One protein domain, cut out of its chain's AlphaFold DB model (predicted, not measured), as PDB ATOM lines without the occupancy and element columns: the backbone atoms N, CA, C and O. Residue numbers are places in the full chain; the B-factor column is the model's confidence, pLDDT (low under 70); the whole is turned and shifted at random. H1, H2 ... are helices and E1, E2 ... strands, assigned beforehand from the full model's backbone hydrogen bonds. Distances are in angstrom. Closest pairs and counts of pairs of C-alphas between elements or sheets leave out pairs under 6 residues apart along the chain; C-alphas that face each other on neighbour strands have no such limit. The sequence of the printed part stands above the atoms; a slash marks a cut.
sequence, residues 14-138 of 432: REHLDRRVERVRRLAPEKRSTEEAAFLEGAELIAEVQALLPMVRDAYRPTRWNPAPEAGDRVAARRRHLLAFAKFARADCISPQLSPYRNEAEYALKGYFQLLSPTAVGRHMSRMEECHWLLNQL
ATOM      1  N   ARG A  14       0.779  -1.941  -8.128       84.44
ATOM      2  CA  ARG A  14       1.649  -1.808  -9.314       84.44
ATOM      3  C   ARG A  14       1.581  -3.012 -10.264       84.44
ATOM      4  O   ARG A  14       1.363  -2.829 -11.453       84.44
ATOM      5  N   GLU A  15       1.610  -4.232  -9.728       88.12
ATOM      6  CA  GLU A  15       1.519  -5.476 -10.512       88.12
ATOM      7  C   GLU A  15       0.217  -5.580 -11.334       88.12
ATOM      8  O   GLU A  15       0.187  -6.139 -12.431       88.12
ATOM      9  N   HIS A  16      -0.895  -5.040 -10.822       90.00
ATOM     10  CA  HIS A  16      -2.147  -4.999 -11.576       90.00
ATOM     11  C   HIS A  16      -2.032  -4.071 -12.789       90.00
ATOM     12  O   HIS A  16      -2.479  -4.433 -13.879       90.00
ATOM     13  N   LEU A  17      -1.417  -2.901 -12.610       88.50
ATOM     14  CA  LEU A  17      -1.210  -1.955 -13.699       88.50
ATOM     15  C   LEU A  17      -0.207  -2.481 -14.723       88.50
ATOM     16  O   LEU A  17      -0.499  -2.392 -15.911       88.50
ATOM     17  N   ASP A  18       0.879  -3.127 -14.288       91.81
ATOM     18  CA  ASP A  18       1.852  -3.754 -15.190       91.81
ATOM     19  C   ASP A  18       1.155  -4.790 -16.092       91.81
ATOM     20  O   ASP A  18       1.304  -4.774 -17.316       91.81
ATOM     21  N   ARG A  19       0.291  -5.638 -15.510       94.31
ATOM     22  CA  ARG A  19      -0.527  -6.597 -16.273       94.31
ATOM     23  C   ARG A  19      -1.506  -5.923 -17.232       94.31
ATOM     24  O   ARG A  19      -1.755  -6.463 -18.310       94.31
ATOM     25  N   ARG A  20      -2.097  -4.784 -16.854       93.94
ATOM     26  CA  ARG A  20      -3.013  -4.026 -17.723       93.94
ATOM     27  C   ARG A  20      -2.259  -3.398 -18.895       93.94
ATOM     28  O   ARG A  20      -2.715  -3.544 -20.024       93.94
ATOM     29  N   VAL A  21      -1.107  -2.774 -18.649       95.38
ATOM     30  CA  VAL A  21      -0.236  -2.200 -19.690       95.38
ATOM     31  C   VAL A  21       0.176  -3.281 -20.683       95.38
ATOM     32  O   VAL A  21       0.000  -3.108 -21.886       95.38
ATOM     33  N   GLU A  22       0.635  -4.432 -20.190       97.19
ATOM     34  CA  GLU A  22       1.049  -5.546 -21.043       97.19
ATOM     35  C   GLU A  22      -0.117  -6.124 -21.860       97.19
ATOM     36  O   GLU A  22       0.029  -6.414 -23.047       97.19
ATOM     37  N   ARG A  23      -1.313  -6.229 -21.268       97.31
ATOM     38  CA  ARG A  23      -2.521  -6.658 -21.987       97.31
ATOM     39  C   ARG A  23      -2.878  -5.700 -23.123       97.31
ATOM     40  O   ARG A  23      -3.127  -6.161 -24.231       97.31
ATOM     41  N   VAL A  24      -2.892  -4.393 -22.855       96.69
ATOM     42  CA  VAL A  24      -3.215  -3.368 -23.860       96.69
ATOM     43  C   VAL A  24      -2.149  -3.314 -24.956       96.69
ATOM     44  O   VAL A  24      -2.482  -3.191 -26.133       96.69
ATOM     45  N   ARG A  25      -0.868  -3.481 -24.603       97.44
ATOM     46  CA  ARG A  25       0.246  -3.499 -25.563       97.44
ATOM     47  C   ARG A  25       0.133  -4.639 -26.580       97.44
ATOM     48  O   ARG A  25       0.490  -4.441 -27.738       97.44
ATOM     49  N   ARG A  26      -0.406  -5.798 -26.179       97.56
ATOM     50  CA  ARG A  26      -0.654  -6.951 -27.070       97.56
ATOM     51  C   ARG A  26      -1.782  -6.725 -28.077       97.56
ATOM     52  O   ARG A  26      -1.863  -7.465 -29.055       97.56
ATOM     53  N   LEU A  27      -2.653  -5.738 -27.860       97.31
ATOM     54  CA  LEU A  27      -3.659  -5.356 -28.848       97.31
ATOM     55  C   LEU A  27      -2.990  -4.590 -29.993       97.31
ATOM     56  O   LEU A  27      -2.203  -3.664 -29.759       97.31
ATOM     57  N   ALA A  28      -3.344  -4.948 -31.229       96.94
ATOM     58  CA  ALA A  28      -2.959  -4.179 -32.409       96.94
ATOM     59  C   ALA A  28      -3.500  -2.737 -32.298       96.94
ATOM     60  O   ALA A  28      -4.599  -2.569 -31.756       96.94
ATOM     61  N   PRO A  29      -2.766  -1.701 -32.754       96.69
ATOM     62  CA  PRO A  29      -3.165  -0.302 -32.579       96.69
ATOM     63  C   PRO A  29      -4.601   0.000 -33.024       96.69
ATOM     64  O   PRO A  29      -5.332   0.674 -32.307       96.69
ATOM     65  N   GLU A  30      -5.031  -0.568 -34.147       96.06
ATOM     66  CA  GLU A  30      -6.367  -0.416 -34.728       96.06
ATOM     67  C   GLU A  30      -7.483  -1.127 -33.946       96.06
ATOM     68  O   GLU A  30      -8.662  -0.877 -34.183       96.06
ATOM     69  N   LYS A  31      -7.125  -2.012 -33.007       97.06
ATOM     70  CA  LYS A  31      -8.068  -2.733 -32.137       97.06
ATOM     71  C   LYS A  31      -8.192  -2.123 -30.745       97.06
ATOM     72  O   LYS A  31      -9.023  -2.583 -29.968       97.06
ATOM     73  N   ARG A  32      -7.358  -1.136 -30.405       96.50
ATOM     74  CA  ARG A  32      -7.414  -0.454 -29.109       96.50
ATOM     75  C   ARG A  32      -8.583   0.519 -29.116       96.50
ATOM     76  O   ARG A  32      -8.734   1.310 -30.044       96.50
ATOM     77  N   SER A  33      -9.376   0.504 -28.056       92.50
ATOM     78  CA  SER A  33     -10.284   1.614 -27.779       92.50
ATOM     79  C   SER A  33      -9.499   2.906 -27.507       92.50
ATOM     80  O   SER A  33      -8.317   2.877 -27.148       92.50
ATOM     81  N   THR A  34     -10.162   4.058 -27.625       84.50
ATOM     82  CA  THR A  34      -9.565   5.366 -27.297       84.50
ATOM     83  C   THR A  34      -9.024   5.410 -25.863       84.50
ATOM     84  O   THR A  34      -7.958   5.973 -25.625       84.50
ATOM     85  N   GLU A  35      -9.720   4.782 -24.911       83.50
ATOM     86  CA  GLU A  35      -9.295   4.727 -23.507       83.50
ATOM     87  C   GLU A  35      -8.053   3.845 -23.318       83.50
ATOM     88  O   GLU A  35      -7.127   4.218 -22.603       83.50
ATOM     89  N   GLU A  36      -7.989   2.693 -23.988       92.12
ATOM     90  CA  GLU A  36      -6.818   1.813 -23.937       92.12
ATOM     91  C   GLU A  36      -5.583   2.474 -24.554       92.12
ATOM     92  O   GLU A  36      -4.491   2.384 -23.990       92.12
ATOM     93  N   ALA A  37      -5.753   3.179 -25.675       89.50
ATOM     94  CA  ALA A  37      -4.677   3.950 -26.287       89.50
ATOM     95  C   ALA A  37      -4.151   5.042 -25.335       89.50
ATOM     96  O   ALA A  37      -2.940   5.140 -25.137       89.50
ATOM     97  N   ALA A  38      -5.045   5.803 -24.694       81.94
ATOM     98  CA  ALA A  38      -4.676   6.848 -23.737       81.94
ATOM     99  C   ALA A  38      -4.007   6.286 -22.466       81.94
ATOM    100  O   ALA A  38      -3.026   6.849 -21.978       81.94
ATOM    101  N   PHE A  39      -4.490   5.147 -21.957       89.81
ATOM    102  CA  PHE A  39      -3.899   4.458 -20.807       89.81
ATOM    103  C   PHE A  39      -2.464   3.996 -21.091       89.81
ATOM    104  O   PHE A  39      -1.570   4.215 -20.270       89.81
ATOM    105  N   LEU A  40      -2.237   3.375 -22.255       94.62
ATOM    106  CA  LEU A  40      -0.907   2.926 -22.664       94.62
ATOM    107  C   LEU A  40       0.048   4.111 -22.841       94.62
ATOM    108  O   LEU A  40       1.150   4.081 -22.300       94.62
ATOM    109  N   GLU A  41      -0.403   5.173 -23.515       90.69
ATOM    110  CA  GLU A  41       0.387   6.394 -23.694       90.69
ATOM    111  C   GLU A  41       0.768   7.023 -22.341       90.69
ATOM    112  O   GLU A  41       1.914   7.416 -22.128       90.69
ATOM    113  N   GLY A  42      -0.172   7.089 -21.392       87.88
ATOM    114  CA  GLY A  42       0.099   7.616 -20.055       87.88
ATOM    115  C   GLY A  42       1.168   6.806 -19.318       87.88
ATOM    116  O   GLY A  42       2.059   7.383 -18.695       87.88
ATOM    117  N   ALA A  43       1.114   5.475 -19.410       93.75
ATOM    118  CA  ALA A  43       2.102   4.599 -18.782       93.75
ATOM    119  C   ALA A  43       3.501   4.771 -19.401       93.75
ATOM    120  O   ALA A  43       4.493   4.822 -18.673       93.75
ATOM    121  N   GLU A  44       3.578   4.907 -20.725       93.81
ATOM    122  CA  GLU A  44       4.828   5.146 -21.456       93.81
ATOM    123  C   GLU A  44       5.450   6.497 -21.081       93.81
ATOM    124  O   GLU A  44       6.631   6.555 -20.738       93.81
ATOM    125  N   LEU A  45       4.650   7.565 -21.014       88.75
ATOM    126  CA  LEU A  45       5.122   8.881 -20.577       88.75
ATOM    127  C   LEU A  45       5.681   8.859 -19.149       88.75
ATOM    128  O   LEU A  45       6.707   9.486 -18.895       88.75
ATOM    129  N   ILE A  46       5.053   8.141 -18.212       91.12
ATOM    130  CA  ILE A  46       5.590   8.023 -16.848       91.12
ATOM    131  C   ILE A  46       6.917   7.251 -16.836       91.12
ATOM    132  O   ILE A  46       7.847   7.662 -16.140       91.12
ATOM    133  N   ALA A  47       7.042   6.182 -17.623       92.12
ATOM    134  CA  ALA A  47       8.310   5.468 -17.756       92.12
ATOM    135  C   ALA A  47       9.416   6.385 -18.314       92.12
ATOM    136  O   ALA A  47      10.542   6.379 -17.817       92.12
ATOM    137  N   GLU A  48       9.089   7.246 -19.282       92.75
ATOM    138  CA  GLU A  48      10.018   8.253 -19.802       92.75
ATOM    139  C   GLU A  48      10.413   9.299 -18.749       92.75
ATOM    140  O   GLU A  48      11.567   9.721 -18.715       92.75
ATOM    141  N   VAL A  49       9.495   9.712 -17.867       91.12
ATOM    142  CA  VAL A  49       9.807  10.607 -16.736       91.12
ATOM    143  C   VAL A  49      10.831   9.968 -15.802       91.12
ATOM    144  O   VAL A  49      11.806  10.617 -15.429       91.12
ATOM    145  N   GLN A  50      10.641   8.692 -15.465       90.19
ATOM    146  CA  GLN A  50      11.569   7.936 -14.620       90.19
ATOM    147  C   GLN A  50      12.943   7.761 -15.284       90.19
ATOM    148  O   GLN A  50      13.965   7.835 -14.605       90.19
ATOM    149  N   ALA A  51      12.979   7.579 -16.607       92.00
ATOM    150  CA  ALA A  51      14.221   7.499 -17.374       92.00
ATOM    151  C   ALA A  51      14.958   8.849 -17.461       92.00
ATOM    152  O   ALA A  51      16.186   8.884 -17.413       92.00
ATOM    153  N   LEU A  52      14.226   9.963 -17.575       90.50
ATOM    154  CA  LEU A  52      14.803  11.313 -17.593       90.50
ATOM    155  C   LEU A  52      15.376  11.724 -16.237       90.50
ATOM    156  O   LEU A  52      16.373  12.449 -16.196       90.50
ATOM    157  N   LEU A  53      14.731  11.275 -15.159       91.31
ATOM    158  CA  LEU A  53      15.049  11.602 -13.773       91.31
ATOM    159  C   LEU A  53      15.417  10.337 -12.991       91.31
ATOM    160  O   LEU A  53      14.657   9.919 -12.109       91.31
ATOM    161  N   PRO A  54      16.557   9.697 -13.309       89.38
ATOM    162  CA  PRO A  54      16.967   8.486 -12.624       89.38
ATOM    163  C   PRO A  54      17.133   8.758 -11.129       89.38
ATOM    164  O   PRO A  54      17.908   9.615 -10.703       89.38
ATOM    165  N   MET A  55      16.402   8.000 -10.319       85.38
ATOM    166  CA  MET A  55      16.503   8.042  -8.865       85.38
ATOM    167  C   MET A  55      17.265   6.812  -8.379       85.38
ATOM    168  O   MET A  55      16.981   5.687  -8.789       85.38
ATOM    169  N   VAL A  56      18.208   7.012  -7.465       85.19
ATOM    170  CA  VAL A  56      18.961   5.940  -6.810       85.19
ATOM    171  C   VAL A  56      18.436   5.799  -5.386       85.19
ATOM    172  O   VAL A  56      18.247   6.793  -4.678       85.19
ATOM    173  N   ARG A  57      18.172   4.561  -4.952       79.94
ATOM    174  CA  ARG A  57      17.859   4.309  -3.541       79.94
ATOM    175  C   ARG A  57      19.087   4.617  -2.703       79.94
ATOM    176  O   ARG A  57      20.175   4.123  -2.988       79.94
ATOM    177  N   ASP A  58      18.896   5.416  -1.666       75.50
ATOM    178  CA  ASP A  58      19.947   5.700  -0.703       75.50
ATOM    179  C   ASP A  58      20.347   4.389  -0.004       75.50
ATOM    180  O   ASP A  58      19.527   3.753   0.665       75.50
ATOM    181  N   ALA A  59      21.604   3.972  -0.186       75.81
ATOM    182  CA  ALA A  59      22.137   2.726   0.366       75.81
ATOM    183  C   ALA A  59      22.040   2.674   1.900       75.81
ATOM    184  O   ALA A  59      21.939   1.592   2.476       75.81
ATOM    185  N   TYR A  60      22.022   3.837   2.559       70.38
ATOM    186  CA  TYR A  60      21.943   3.965   4.012       70.38
ATOM    187  C   TYR A  60      20.522   4.256   4.507       70.38
ATOM    188  O   TYR A  60      20.232   4.095   5.694       70.38
ATOM    189  N   ARG A  61      19.614   4.681   3.619       73.12
ATOM    190  CA  ARG A  61      18.199   4.941   3.924       73.12
ATOM    191  C   ARG A  61      17.318   4.386   2.800       73.12
ATOM    192  O   ARG A  61      16.871   5.157   1.960       73.12
ATOM    193  N   PRO A  62      16.978   3.085   2.805       65.81
ATOM    194  CA  PRO A  62      16.280   2.425   1.691       65.81
ATOM    195  C   PRO A  62      14.919   3.033   1.314       65.81
ATOM    196  O   PRO A  62      14.410   2.792   0.221       65.81
ATOM    197  N   THR A  63      14.315   3.804   2.223       69.12
ATOM    198  CA  THR A  63      13.062   4.543   2.022       69.12
ATOM    199  C   THR A  63      13.255   5.911   1.360       69.12
ATOM    200  O   THR A  63      12.274   6.538   0.963       69.12
ATOM    201  N   ARG A  64      14.498   6.387   1.231       73.19
ATOM    202  CA  ARG A  64      14.854   7.671   0.631       73.19
ATOM    203  C   ARG A  64      15.402   7.449  -0.775       73.19
ATOM    204  O   ARG A  64      16.298   6.639  -1.001       73.19
ATOM    205  N   TRP A  65      14.850   8.195  -1.717       73.81
ATOM    206  CA  TRP A  65      15.306   8.229  -3.097       73.81
ATOM    207  C   TRP A  65      16.074   9.526  -3.307       73.81
ATOM    208  O   TRP A  65      15.539  10.601  -3.036       73.81
ATOM    209  N   ASN A  66      17.311   9.420  -3.779       79.81
ATOM    210  CA  ASN A  66      18.121  10.572  -4.152       79.81
ATOM    211  C   ASN A  66      18.207  10.634  -5.683       79.81
ATOM    212  O   ASN A  66      18.240   9.579  -6.323       79.81
ATOM    213  N   PRO A  67      18.255  11.833  -6.287       79.56
ATOM    214  CA  PRO A  67      18.651  11.971  -7.684       79.56
ATOM    215  C   PRO A  67      19.956  11.213  -7.917       79.56
ATOM    216  O   PRO A  67      20.851  11.261  -7.063       79.56
ATOM    217  N   ALA A  68      20.068  10.497  -9.035       77.31
ATOM    218  CA  ALA A  68      21.341   9.897  -9.401       77.31
ATOM    219  C   ALA A  68      22.415  10.997  -9.404       77.31
ATOM    220  O   ALA A  68      22.133  12.103  -9.874       77.31
ATOM    221  N   PRO A  69      23.615  10.749  -8.852       69.25
ATOM    222  CA  PRO A  69      24.690  11.729  -8.876       69.25
ATOM    223  C   PRO A  69      25.016  12.049 -10.335       69.25
ATOM    224  O   PRO A  69      25.637  11.258 -11.041       69.25
ATOM    225  N   GLU A  70      24.529  13.189 -10.817       66.81
ATOM    226  CA  GLU A  70      24.752  13.587 -12.196       66.81
ATOM    227  C   GLU A  70      26.149  14.178 -12.309       66.81
ATOM    228  O   GLU A  70      26.465  15.207 -11.709       66.81
ATOM    229  N   ALA A  71      26.994  13.522 -13.098       47.53
ATOM    230  CA  ALA A  71      28.269  14.076 -13.506       47.53
ATOM    231  C   ALA A  71      28.023  15.263 -14.460       47.53
ATOM    232  O   ALA A  71      27.935  15.095 -15.670       47.53
ATOM    233  N   GLY A  72      27.911  16.476 -13.915       62.97
ATOM    234  CA  GLY A  72      28.595  17.617 -14.529       62.97
ATOM    235  C   GLY A  72      27.812  18.718 -15.251       62.97
ATOM    236  O   GLY A  72      28.466  19.676 -15.643       62.97
ATOM    237  N   ASP A  73      26.482  18.708 -15.388       81.94
ATOM    238  CA  ASP A  73      25.800  19.858 -16.021       81.94
ATOM    239  C   ASP A  73      24.426  20.187 -15.414       81.94
ATOM    240  O   ASP A  73      23.411  19.538 -15.681       81.94
ATOM    241  N   ARG A  74      24.386  21.263 -14.615       80.50
ATOM    242  CA  ARG A  74      23.154  21.793 -14.002       80.50
ATOM    243  C   ARG A  74      22.139  22.280 -15.037       80.50
ATOM    244  O   ARG A  74      20.940  22.238 -14.760       80.50
ATOM    245  N   VAL A  75      22.583  22.750 -16.203       78.31
ATOM    246  CA  VAL A  75      21.696  23.211 -17.277       78.31
ATOM    247  C   VAL A  75      21.015  22.012 -17.928       78.31
ATOM    248  O   VAL A  75      19.789  22.008 -18.053       78.31
ATOM    249  N   ALA A  76      21.764  20.956 -18.255       80.12
ATOM    250  CA  ALA A  76      21.196  19.705 -18.759       80.12
ATOM    251  C   ALA A  76      20.250  19.039 -17.745       80.12
ATOM    252  O   ALA A  76      19.162  18.593 -18.117       80.12
ATOM    253  N   ALA A  77      20.616  19.020 -16.460       82.50
ATOM    254  CA  ALA A  77      19.757  18.538 -15.376       82.50
ATOM    255  C   ALA A  77      18.431  19.317 -15.313       82.50
ATOM    256  O   ALA A  77      17.350  18.734 -15.218       82.50
ATOM    257  N   ARG A  78      18.499  20.649 -15.447       82.44
ATOM    258  CA  ARG A  78      17.320  21.522 -15.475       82.44
ATOM    259  C   ARG A  78      16.443  21.273 -16.702       82.44
ATOM    260  O   ARG A  78      15.230  21.158 -16.552       82.44
ATOM    261  N   ARG A  79      17.028  21.138 -17.897       80.94
ATOM    262  CA  ARG A  79      16.291  20.807 -19.132       80.94
ATOM    263  C   ARG A  79      15.568  19.463 -19.008       80.94
ATOM    264  O   ARG A  79      14.385  19.378 -19.333       80.94
ATOM    265  N   ARG A  80      16.238  18.436 -18.473       85.44
ATOM    266  CA  ARG A  80      15.627  17.120 -18.215       85.44
ATOM    267  C   ARG A  80      14.494  17.196 -17.205       85.44
ATOM    268  O   ARG A  80      13.446  16.613 -17.458       85.44
ATOM    269  N   HIS A  81      14.663  17.950 -16.121       85.31
ATOM    270  CA  HIS A  81      13.605  18.176 -15.138       85.31
ATOM    271  C   HIS A  81      12.373  18.850 -15.750       85.31
ATOM    272  O   HIS A  81      11.258  18.385 -15.536       85.31
ATOM    273  N   LEU A  82      12.559  19.877 -16.580       80.75
ATOM    274  CA  LEU A  82      11.453  20.545 -17.269       80.75
ATOM    275  C   LEU A  82      10.736  19.626 -18.266       80.75
ATOM    276  O   LEU A  82       9.505  19.577 -18.290       80.75
ATOM    277  N   LEU A  83      11.490  18.856 -19.055       83.19
ATOM    278  CA  LEU A  83      10.924  17.881 -19.985       83.19
ATOM    279  C   LEU A  83      10.171  16.766 -19.246       83.19
ATOM    280  O   LEU A  83       9.069  16.388 -19.641       83.19
ATOM    281  N   ALA A  84      10.743  16.258 -18.157       86.31
ATOM    282  CA  ALA A  84      10.118  15.263 -17.301       86.31
ATOM    283  C   ALA A  84       8.831  15.805 -16.669       86.31
ATOM    284  O   ALA A  84       7.808  15.124 -16.672       86.31
ATOM    285  N   PHE A  85       8.831  17.055 -16.206       83.75
ATOM    286  CA  PHE A  85       7.622  17.679 -15.687       83.75
ATOM    287  C   PHE A  85       6.532  17.748 -16.764       83.75
ATOM    288  O   PHE A  85       5.388  17.369 -16.509       83.75
ATOM    289  N   ALA A  86       6.874  18.181 -17.982       76.69
ATOM    290  CA  ALA A  86       5.925  18.244 -19.091       76.69
ATOM    291  C   ALA A  86       5.302  16.869 -19.383       76.69
ATOM    292  O   ALA A  86       4.078  16.737 -19.449       76.69
ATOM    293  N   LYS A  87       6.133  15.827 -19.502       83.50
ATOM    294  CA  LYS A  87       5.681  14.444 -19.727       83.50
ATOM    295  C   LYS A  87       4.791  13.933 -18.600       83.50
ATOM    296  O   LYS A  87       3.739  13.365 -18.884       83.50
ATOM    297  N   PHE A  88       5.157  14.204 -17.348       85.06
ATOM    298  CA  PHE A  88       4.344  13.865 -16.184       85.06
ATOM    299  C   PHE A  88       2.972  14.546 -16.231       85.06
ATOM    300  O   PHE A  88       1.958  13.879 -16.054       85.06
ATOM    301  N   ALA A  89       2.927  15.847 -16.531       75.00
ATOM    302  CA  ALA A  89       1.679  16.600 -16.628       75.00
ATOM    303  C   ALA A  89       0.759  16.055 -17.731       75.00
ATOM    304  O   ALA A  89      -0.440  15.918 -17.520       75.00
ATOM    305  N   ARG A  90       1.308  15.678 -18.894       79.50
ATOM    306  CA  ARG A  90       0.530  15.040 -19.967       79.50
ATOM    307  C   ARG A  90      -0.001  13.672 -19.551       79.50
ATOM    308  O   ARG A  90      -1.171  13.384 -19.796       79.50
ATOM    309  N   ALA A  91       0.837  12.851 -18.917       80.75
ATOM    310  CA  ALA A  91       0.457  11.523 -18.451       80.75
ATOM    311  C   ALA A  91      -0.669  11.566 -17.406       80.75
ATOM    312  O   ALA A  91      -1.610  10.778 -17.498       80.75
ATOM    313  N   ASP A  92      -0.594  12.514 -16.461       77.56
ATOM    314  CA  ASP A  92      -1.583  12.690 -15.384       77.56
ATOM    315  C   ASP A  92      -2.992  12.955 -15.928       77.56
ATOM    316  O   ASP A  92      -3.985  12.699 -15.255       77.56
ATOM    317  N   CYS A  93      -3.091  13.442 -17.159       71.56
ATOM    318  CA  CYS A  93      -4.352  13.907 -17.704       71.56
ATOM    319  C   CYS A  93      -4.933  12.973 -18.742       71.56
ATOM    320  O   CYS A  93      -6.111  12.648 -18.659       71.56
ATOM    321  N   ILE A  94      -4.103  12.420 -19.631       70.69
ATOM    322  CA  ILE A  94      -4.587  11.370 -20.532       70.69
ATOM    323  C   ILE A  94      -4.922  10.075 -19.775       70.69
ATOM    324  O   ILE A  94      -5.732   9.288 -20.257       70.69
ATOM    325  N   SER A  95      -4.325   9.837 -18.595       81.19
ATOM    326  CA  SER A  95      -4.582   8.633 -17.799       81.19
ATOM    327  C   SER A  95      -4.363   8.836 -16.282       81.19
ATOM    328  O   SER A  95      -3.408   8.298 -15.708       81.19
ATOM    329  N   PRO A  96      -5.296   9.506 -15.572       72.38
ATOM    330  CA  PRO A  96      -5.198   9.759 -14.123       72.38
ATOM    331  C   PRO A  96      -5.221   8.483 -13.258       72.38
ATOM    332  O   PRO A  96      -4.883   8.510 -12.074       72.38
ATOM    333  N   GLN A  97      -5.588   7.334 -13.837       73.12
ATOM    334  CA  GLN A  97      -5.688   6.043 -13.144       73.12
ATOM    335  C   GLN A  97      -4.314   5.420 -12.779       73.12
ATOM    336  O   GLN A  97      -4.267   4.383 -12.118       73.12
ATOM    337  N   LEU A  98      -3.183   6.032 -13.162       75.56
ATOM    338  CA  LEU A  98      -1.814   5.502 -12.994       75.56
ATOM    339  C   LEU A  98      -1.188   5.766 -11.605       75.56
ATOM    340  O   LEU A  98       0.028   5.907 -11.486       75.56
ATOM    341  N   SER A  99      -1.995   5.827 -10.539       72.81
ATOM    342  CA  SER A  99      -1.591   6.292  -9.194       72.81
ATOM    343  C   SER A  99      -0.260   5.713  -8.644       72.81
ATOM    344  O   SER A  99       0.588   6.497  -8.211       72.81
ATOM    345  N   PRO A 100       0.019   4.394  -8.713       75.56
ATOM    346  CA  PRO A 100       1.317   3.834  -8.324       75.56
ATOM    347  C   PRO A 100       2.511   4.391  -9.117       75.56
ATOM    348  O   PRO A 100       3.496   4.801  -8.506       75.56
ATOM    349  N   TYR A 101       2.430   4.462 -10.451       77.50
ATOM    350  CA  TYR A 101       3.515   5.014 -11.274       77.50
ATOM    351  C   TYR A 101       3.665   6.526 -11.073       77.50
ATOM    352  O   TYR A 101       4.774   7.062 -11.056       77.50
ATOM    353  N   ARG A 102       2.538   7.212 -10.864       81.38
ATOM    354  CA  ARG A 102       2.476   8.650 -10.607       81.38
ATOM    355  C   ARG A 102       3.278   9.039  -9.371       81.38
ATOM    356  O   ARG A 102       4.034  10.003  -9.424       81.38
ATOM    357  N   ASN A 103       3.136   8.292  -8.278       82.19
ATOM    358  CA  ASN A 103       3.839   8.600  -7.034       82.19
ATOM    359  C   ASN A 103       5.357   8.544  -7.230       82.19
ATOM    360  O   ASN A 103       6.059   9.459  -6.811       82.19
ATOM    361  N   GLU A 104       5.860   7.515  -7.916       83.31
ATOM    362  CA  GLU A 104       7.292   7.364  -8.203       83.31
ATOM    363  C   GLU A 104       7.832   8.526  -9.055       83.31
ATOM    364  O   GLU A 104       8.865   9.108  -8.721       83.31
ATOM    365  N   ALA A 105       7.113   8.917 -10.110       83.62
ATOM    366  CA  ALA A 105       7.488  10.061 -10.942       83.62
ATOM    367  C   ALA A 105       7.409  11.402 -10.191       83.62
ATOM    368  O   ALA A 105       8.283  12.253 -10.348       83.62
ATOM    369  N   GLU A 106       6.410  11.585  -9.323       84.75
ATOM    370  CA  GLU A 106       6.294  12.775  -8.476       84.75
ATOM    371  C   GLU A 106       7.451  12.872  -7.470       84.75
ATOM    372  O   GLU A 106       7.973  13.963  -7.236       84.75
ATOM    373  N   TYR A 107       7.887  11.746  -6.895       84.50
ATOM    374  CA  TYR A 107       9.079  11.713  -6.047       84.50
ATOM    375  C   TYR A 107      10.342  12.090  -6.824       84.50
ATOM    376  O   TYR A 107      11.152  12.864  -6.309       84.50
ATOM    377  N   ALA A 108      10.495  11.592  -8.054       83.62
ATOM    378  CA  ALA A 108      11.633  11.927  -8.903       83.62
ATOM    379  C   ALA A 108      11.681  13.427  -9.233       83.62
ATOM    380  O   ALA A 108      12.716  14.068  -9.053       83.62
ATOM    381  N   LEU A 109      10.542  14.010  -9.620       85.00
ATOM    382  CA  LEU A 109      10.416  15.446  -9.878       85.00
ATOM    383  C   LEU A 109      10.824  16.272  -8.653       85.00
ATOM    384  O   LEU A 109      11.730  17.098  -8.755       85.00
ATOM    385  N   LYS A 110      10.250  15.978  -7.480       83.88
ATOM    386  CA  LYS A 110      10.570  16.698  -6.234       83.88
ATOM    387  C   LYS A 110      12.047  16.589  -5.855       83.88
ATOM    388  O   LYS A 110      12.650  17.580  -5.451       83.88
ATOM    389  N   GLY A 111      12.634  15.397  -5.974       83.44
ATOM    390  CA  GLY A 111      14.046  15.178  -5.654       83.44
ATOM    391  C   GLY A 111      14.970  16.001  -6.551       83.44
ATOM    392  O   GLY A 111      15.880  16.674  -6.066       83.44
ATOM    393  N   TYR A 112      14.701  16.002  -7.857       84.88
ATOM    394  CA  TYR A 112      15.475  16.785  -8.816       84.88
ATOM    395  C   TYR A 112      15.294  18.289  -8.643       84.88
ATOM    396  O   TYR A 112      16.260  19.036  -8.778       84.88
ATOM    397  N   PHE A 113      14.101  18.752  -8.289       82.19
ATOM    398  CA  PHE A 113      13.914  20.162  -7.985       82.19
ATOM    399  C   PHE A 113      14.695  20.608  -6.754       82.19
ATOM    400  O   PHE A 113      15.353  21.644  -6.800       82.19
ATOM    401  N   GLN A 114      14.690  19.818  -5.677       82.25
ATOM    402  CA  GLN A 114      15.494  20.112  -4.485       82.25
ATOM    403  C   GLN A 114      16.991  20.184  -4.812       82.25
ATOM    404  O   GLN A 114      17.694  21.046  -4.288       82.25
ATOM    405  N   LEU A 115      17.476  19.317  -5.709       81.50
ATOM    406  CA  LEU A 115      18.855  19.361  -6.199       81.50
ATOM    407  C   LEU A 115      19.139  20.635  -7.008       81.50
ATOM    408  O   LEU A 115      20.182  21.266  -6.841       81.50
ATOM    409  N   LEU A 116      18.215  21.008  -7.896       81.75
ATOM    410  CA  LEU A 116      18.348  22.182  -8.752       81.75
ATOM    411  C   LEU A 116      18.175  23.491  -7.975       81.75
ATOM    412  O   LEU A 116      18.760  24.491  -8.386       81.75
ATOM    413  N   SER A 117      17.439  23.469  -6.859       78.81
ATOM    414  CA  SER A 117      17.120  24.606  -5.991       78.81
ATOM    415  C   SER A 117      17.492  24.336  -4.522       78.81
ATOM    416  O   SER A 117      16.620  24.144  -3.671       78.81
ATOM    417  N   PRO A 118      18.789  24.367  -4.159       72.25
ATOM    418  CA  PRO A 118      19.219  24.099  -2.782       72.25
ATOM    419  C   PRO A 118      18.637  25.094  -1.765       72.25
ATOM    420  O   PRO A 118      18.430  24.758  -0.604       72.25
ATOM    421  N   THR A 119      18.330  26.320  -2.201       70.88
ATOM    422  CA  THR A 119      17.701  27.363  -1.374       70.88
ATOM    423  C   THR A 119      16.211  27.127  -1.119       70.88
ATOM    424  O   THR A 119      15.629  27.793  -0.265       70.88
ATOM    425  N   ALA A 120      15.578  26.204  -1.849       59.84
ATOM    426  CA  ALA A 120      14.192  25.798  -1.628       59.84
ATOM    427  C   ALA A 120      14.048  24.689  -0.571       59.84
ATOM    428  O   ALA A 120      12.927  24.351  -0.184       59.84
ATOM    429  N   VAL A 121      15.156  24.118  -0.081       53.31
ATOM    430  CA  VAL A 121      15.134  23.036   0.911       53.31
ATOM    431  C   VAL A 121      14.465  23.525   2.201       53.31
ATOM    432  O   VAL A 121      14.924  24.467   2.839       53.31
ATOM    433  N   GLY A 122      13.357  22.880   2.577       52.44
ATOM    434  CA  GLY A 122      12.563  23.210   3.767       52.44
ATOM    435  C   GLY A 122      11.312  24.053   3.502       52.44
ATOM    436  O   GLY A 122      10.459  24.139   4.381       52.44
ATOM    437  N   ARG A 123      11.135  24.613   2.295       52.41
ATOM    438  CA  ARG A 123       9.853  25.201   1.885       52.41
ATOM    439  C   ARG A 123       9.005  24.128   1.224       52.41
ATOM    440  O   ARG A 123       9.446  23.470   0.283       52.41
ATOM    441  N   HIS A 124       7.775  23.964   1.698       47.03
ATOM    442  CA  HIS A 124       6.780  23.158   1.004       47.03
ATOM    443  C   HIS A 124       6.294  23.960  -0.208       47.03
ATOM    444  O   HIS A 124       5.217  24.542  -0.186       47.03
ATOM    445  N   MET A 125       7.137  24.062  -1.236       49.00
ATOM    446  CA  MET A 125       6.778  24.788  -2.443       49.00
ATOM    447  C   MET A 125       5.644  24.038  -3.127       49.00
ATOM    448  O   MET A 125       5.711  22.828  -3.370       49.00
ATOM    449  N   SER A 126       4.568  24.757  -3.407       54.19
ATOM    450  CA  SER A 126       3.580  24.298  -4.363       54.19
ATOM    451  C   SER A 126       4.285  24.029  -5.694       54.19
ATOM    452  O   SER A 126       5.244  24.717  -6.055       54.19
ATOM    453  N   ARG A 127       3.776  23.063  -6.470       49.66
ATOM    454  CA  ARG A 127       4.262  22.797  -7.837       49.66
ATOM    455  C   ARG A 127       4.330  24.093  -8.676       49.66
ATOM    456  O   ARG A 127       5.102  24.175  -9.617       49.66
ATOM    457  N   MET A 128       3.544  25.118  -8.333       39.22
ATOM    458  CA  MET A 128       3.521  26.430  -8.984       39.22
ATOM    459  C   MET A 128       4.736  27.306  -8.645       39.22
ATOM    460  O   MET A 128       5.327  27.906  -9.541       39.22
ATOM    461  N   GLU A 129       5.125  27.375  -7.371       47.88
ATOM    462  CA  GLU A 129       6.308  28.122  -6.924       47.88
ATOM    463  C   GLU A 129       7.592  27.486  -7.469       47.88
ATOM    464  O   GLU A 129       8.534  28.190  -7.827       47.88
ATOM    465  N   GLU A 130       7.597  26.155  -7.579       51.88
ATOM    466  CA  GLU A 130       8.659  25.337  -8.172       51.88
ATOM    467  C   GLU A 130       8.974  25.784  -9.611       51.88
ATOM    468  O   GLU A 130      10.115  26.069  -9.981       51.88
ATOM    469  N   CYS A 131       7.916  25.959 -10.398       47.03
ATOM    470  CA  CYS A 131       7.990  26.387 -11.791       47.03
ATOM    471  C   CYS A 131       8.372  27.859 -11.915       47.03
ATOM    472  O   CYS A 131       9.223  28.219 -12.727       47.03
ATOM    473  N   HIS A 132       7.775  28.715 -11.086       45.59
ATOM    474  CA  HIS A 132       8.056  30.148 -11.089       45.59
ATOM    475  C   HIS A 132       9.524  30.439 -10.735       45.59
ATOM    476  O   HIS A 132      10.170  31.265 -11.376       45.59
ATOM    477  N   TRP A 133      10.089  29.687  -9.785       57.66
ATOM    478  CA  TRP A 133      11.510  29.748  -9.453       57.66
ATOM    479  C   TRP A 133      12.404  29.318 -10.627       57.66
ATOM    480  O   TRP A 133      13.393  29.989 -10.916       57.66
ATOM    481  N   LEU A 134      12.045  28.243 -11.342       48.16
ATOM    482  CA  LEU A 134      12.801  27.769 -12.509       48.16
ATOM    483  C   LEU A 134      12.825  28.795 -13.663       48.16
ATOM    484  O   LEU A 134      13.841  28.880 -14.351       48.16
ATOM    485  N   LEU A 135      11.767  29.605 -13.838       41.75
ATOM    486  CA  LEU A 135      11.706  30.694 -14.836       41.75
ATOM    487  C   LEU A 135      12.590  31.885 -14.501       41.75
ATOM    488  O   LEU A 135      13.280  32.398 -15.378       41.75
ATOM    489  N   ASN A 136      12.586  32.321 -13.241       45.09
ATOM    490  CA  ASN A 136      13.347  33.498 -12.811       45.09
ATOM    491  C   ASN A 136      14.865  33.304 -12.957       45.09
ATOM    492  O   ASN A 136      15.632  34.261 -12.921       45.09
ATOM    493  N   GLN A 137      15.297  32.058 -13.148       49.94
ATOM    494  CA  GLN A 137      16.686  31.680 -13.370       49.94
ATOM    495  C   GLN A 137      17.049  31.531 -14.861       49.94
ATOM    496  O   GLN A 137      18.170  31.115 -15.154       49.94
ATOM    497  N   LEU A 138      16.123  31.812 -15.791       40.59
ATOM    498  CA  LEU A 138      16.292  31.622 -17.239       40.59
ATOM    499  C   LEU A 138      16.256  32.921 -18.074       40.59
ATOM    500  O   LEU A 138      16.418  32.834 -19.285       40.59
TER     501      LEU A 138
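What this domain is: This is residues 14 to 138 of the 432 residues of the protein "MYND finger" of Chlorella sorokiniana (UniProt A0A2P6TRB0). Three long helices, H2, H3 and H4, form an up-and-down bundle, each running against the one before it; H1 packs steeply on residues 36 to 43 of H2, and the small strand hairpin E1 and E2 packs on H4. H5 is only loosely attached near H3 and H4. The 125 printed residues run H1, H2, E1, E2, H3, H4, H5, mostly helix, with an antiparallel sheet E1 - E2. The whole is only just compact, close to loose, with a radius of gyration of the C-alphas of 16.1 A and spans of 49 by 35 by 27 A.

How they stand to each other: Look first at the hairpin of E1, residues 55 to 58, and E2, residues 61 to 67: N 56 and O 66 are 2.8 A apart, within hydrogen-bond range. The closest C-alphas of E2 and H4, residues 99 to 116, are those of Pro 67 and Tyr 112, 5.9 A. H4 and H3, residues 74 to 94, form a helical hairpin and touch, closest at C-alphas 109 and 81, 6.7 A, at a shallow tilt of 24 degrees. The hub H2, residues 34 to 52, touches H3 at C-alphas 42 and 91, 4.2 A, opposite ways at a shallow tilt of 18 degrees. With residues 43 to 50 alone it touches H4, closest at C-alphas 50 and 105, 5.9 A. H1, residues 14 to 25, touches H2 with residues 21 to 25 alone, closest at C-alphas 21 and 40, 6.0 A, at a steep tilt of 60 degrees. H5, residues 127 to 136, and H3 are near each other. Every O i to N i+4 pair is within hydrogen-bond range in H1, H2 and H5, against 16 of 17 in H3 and 13 of 14 in H4.

Where its parts are: Find C-alpha 14 at (1.649, -1.808, -9.314), where H1 begins. H2 is 26.9 A long, H4 25.5 A. H3 runs 30.3 A from C-alpha 74 at (23.154, 21.793, -14.002); H5 ends at C-alpha 136 at (13.347, 33.498, -12.811).

The domain as a whole: The C-alphas of Lys 31 and Thr 119, the two farthest apart, are 50.2 A apart. The printed part has no cut and no long link. Look for low confidence, pLDDT under 70, at residues 62 to 63, 69 to 72 and 120 to 138.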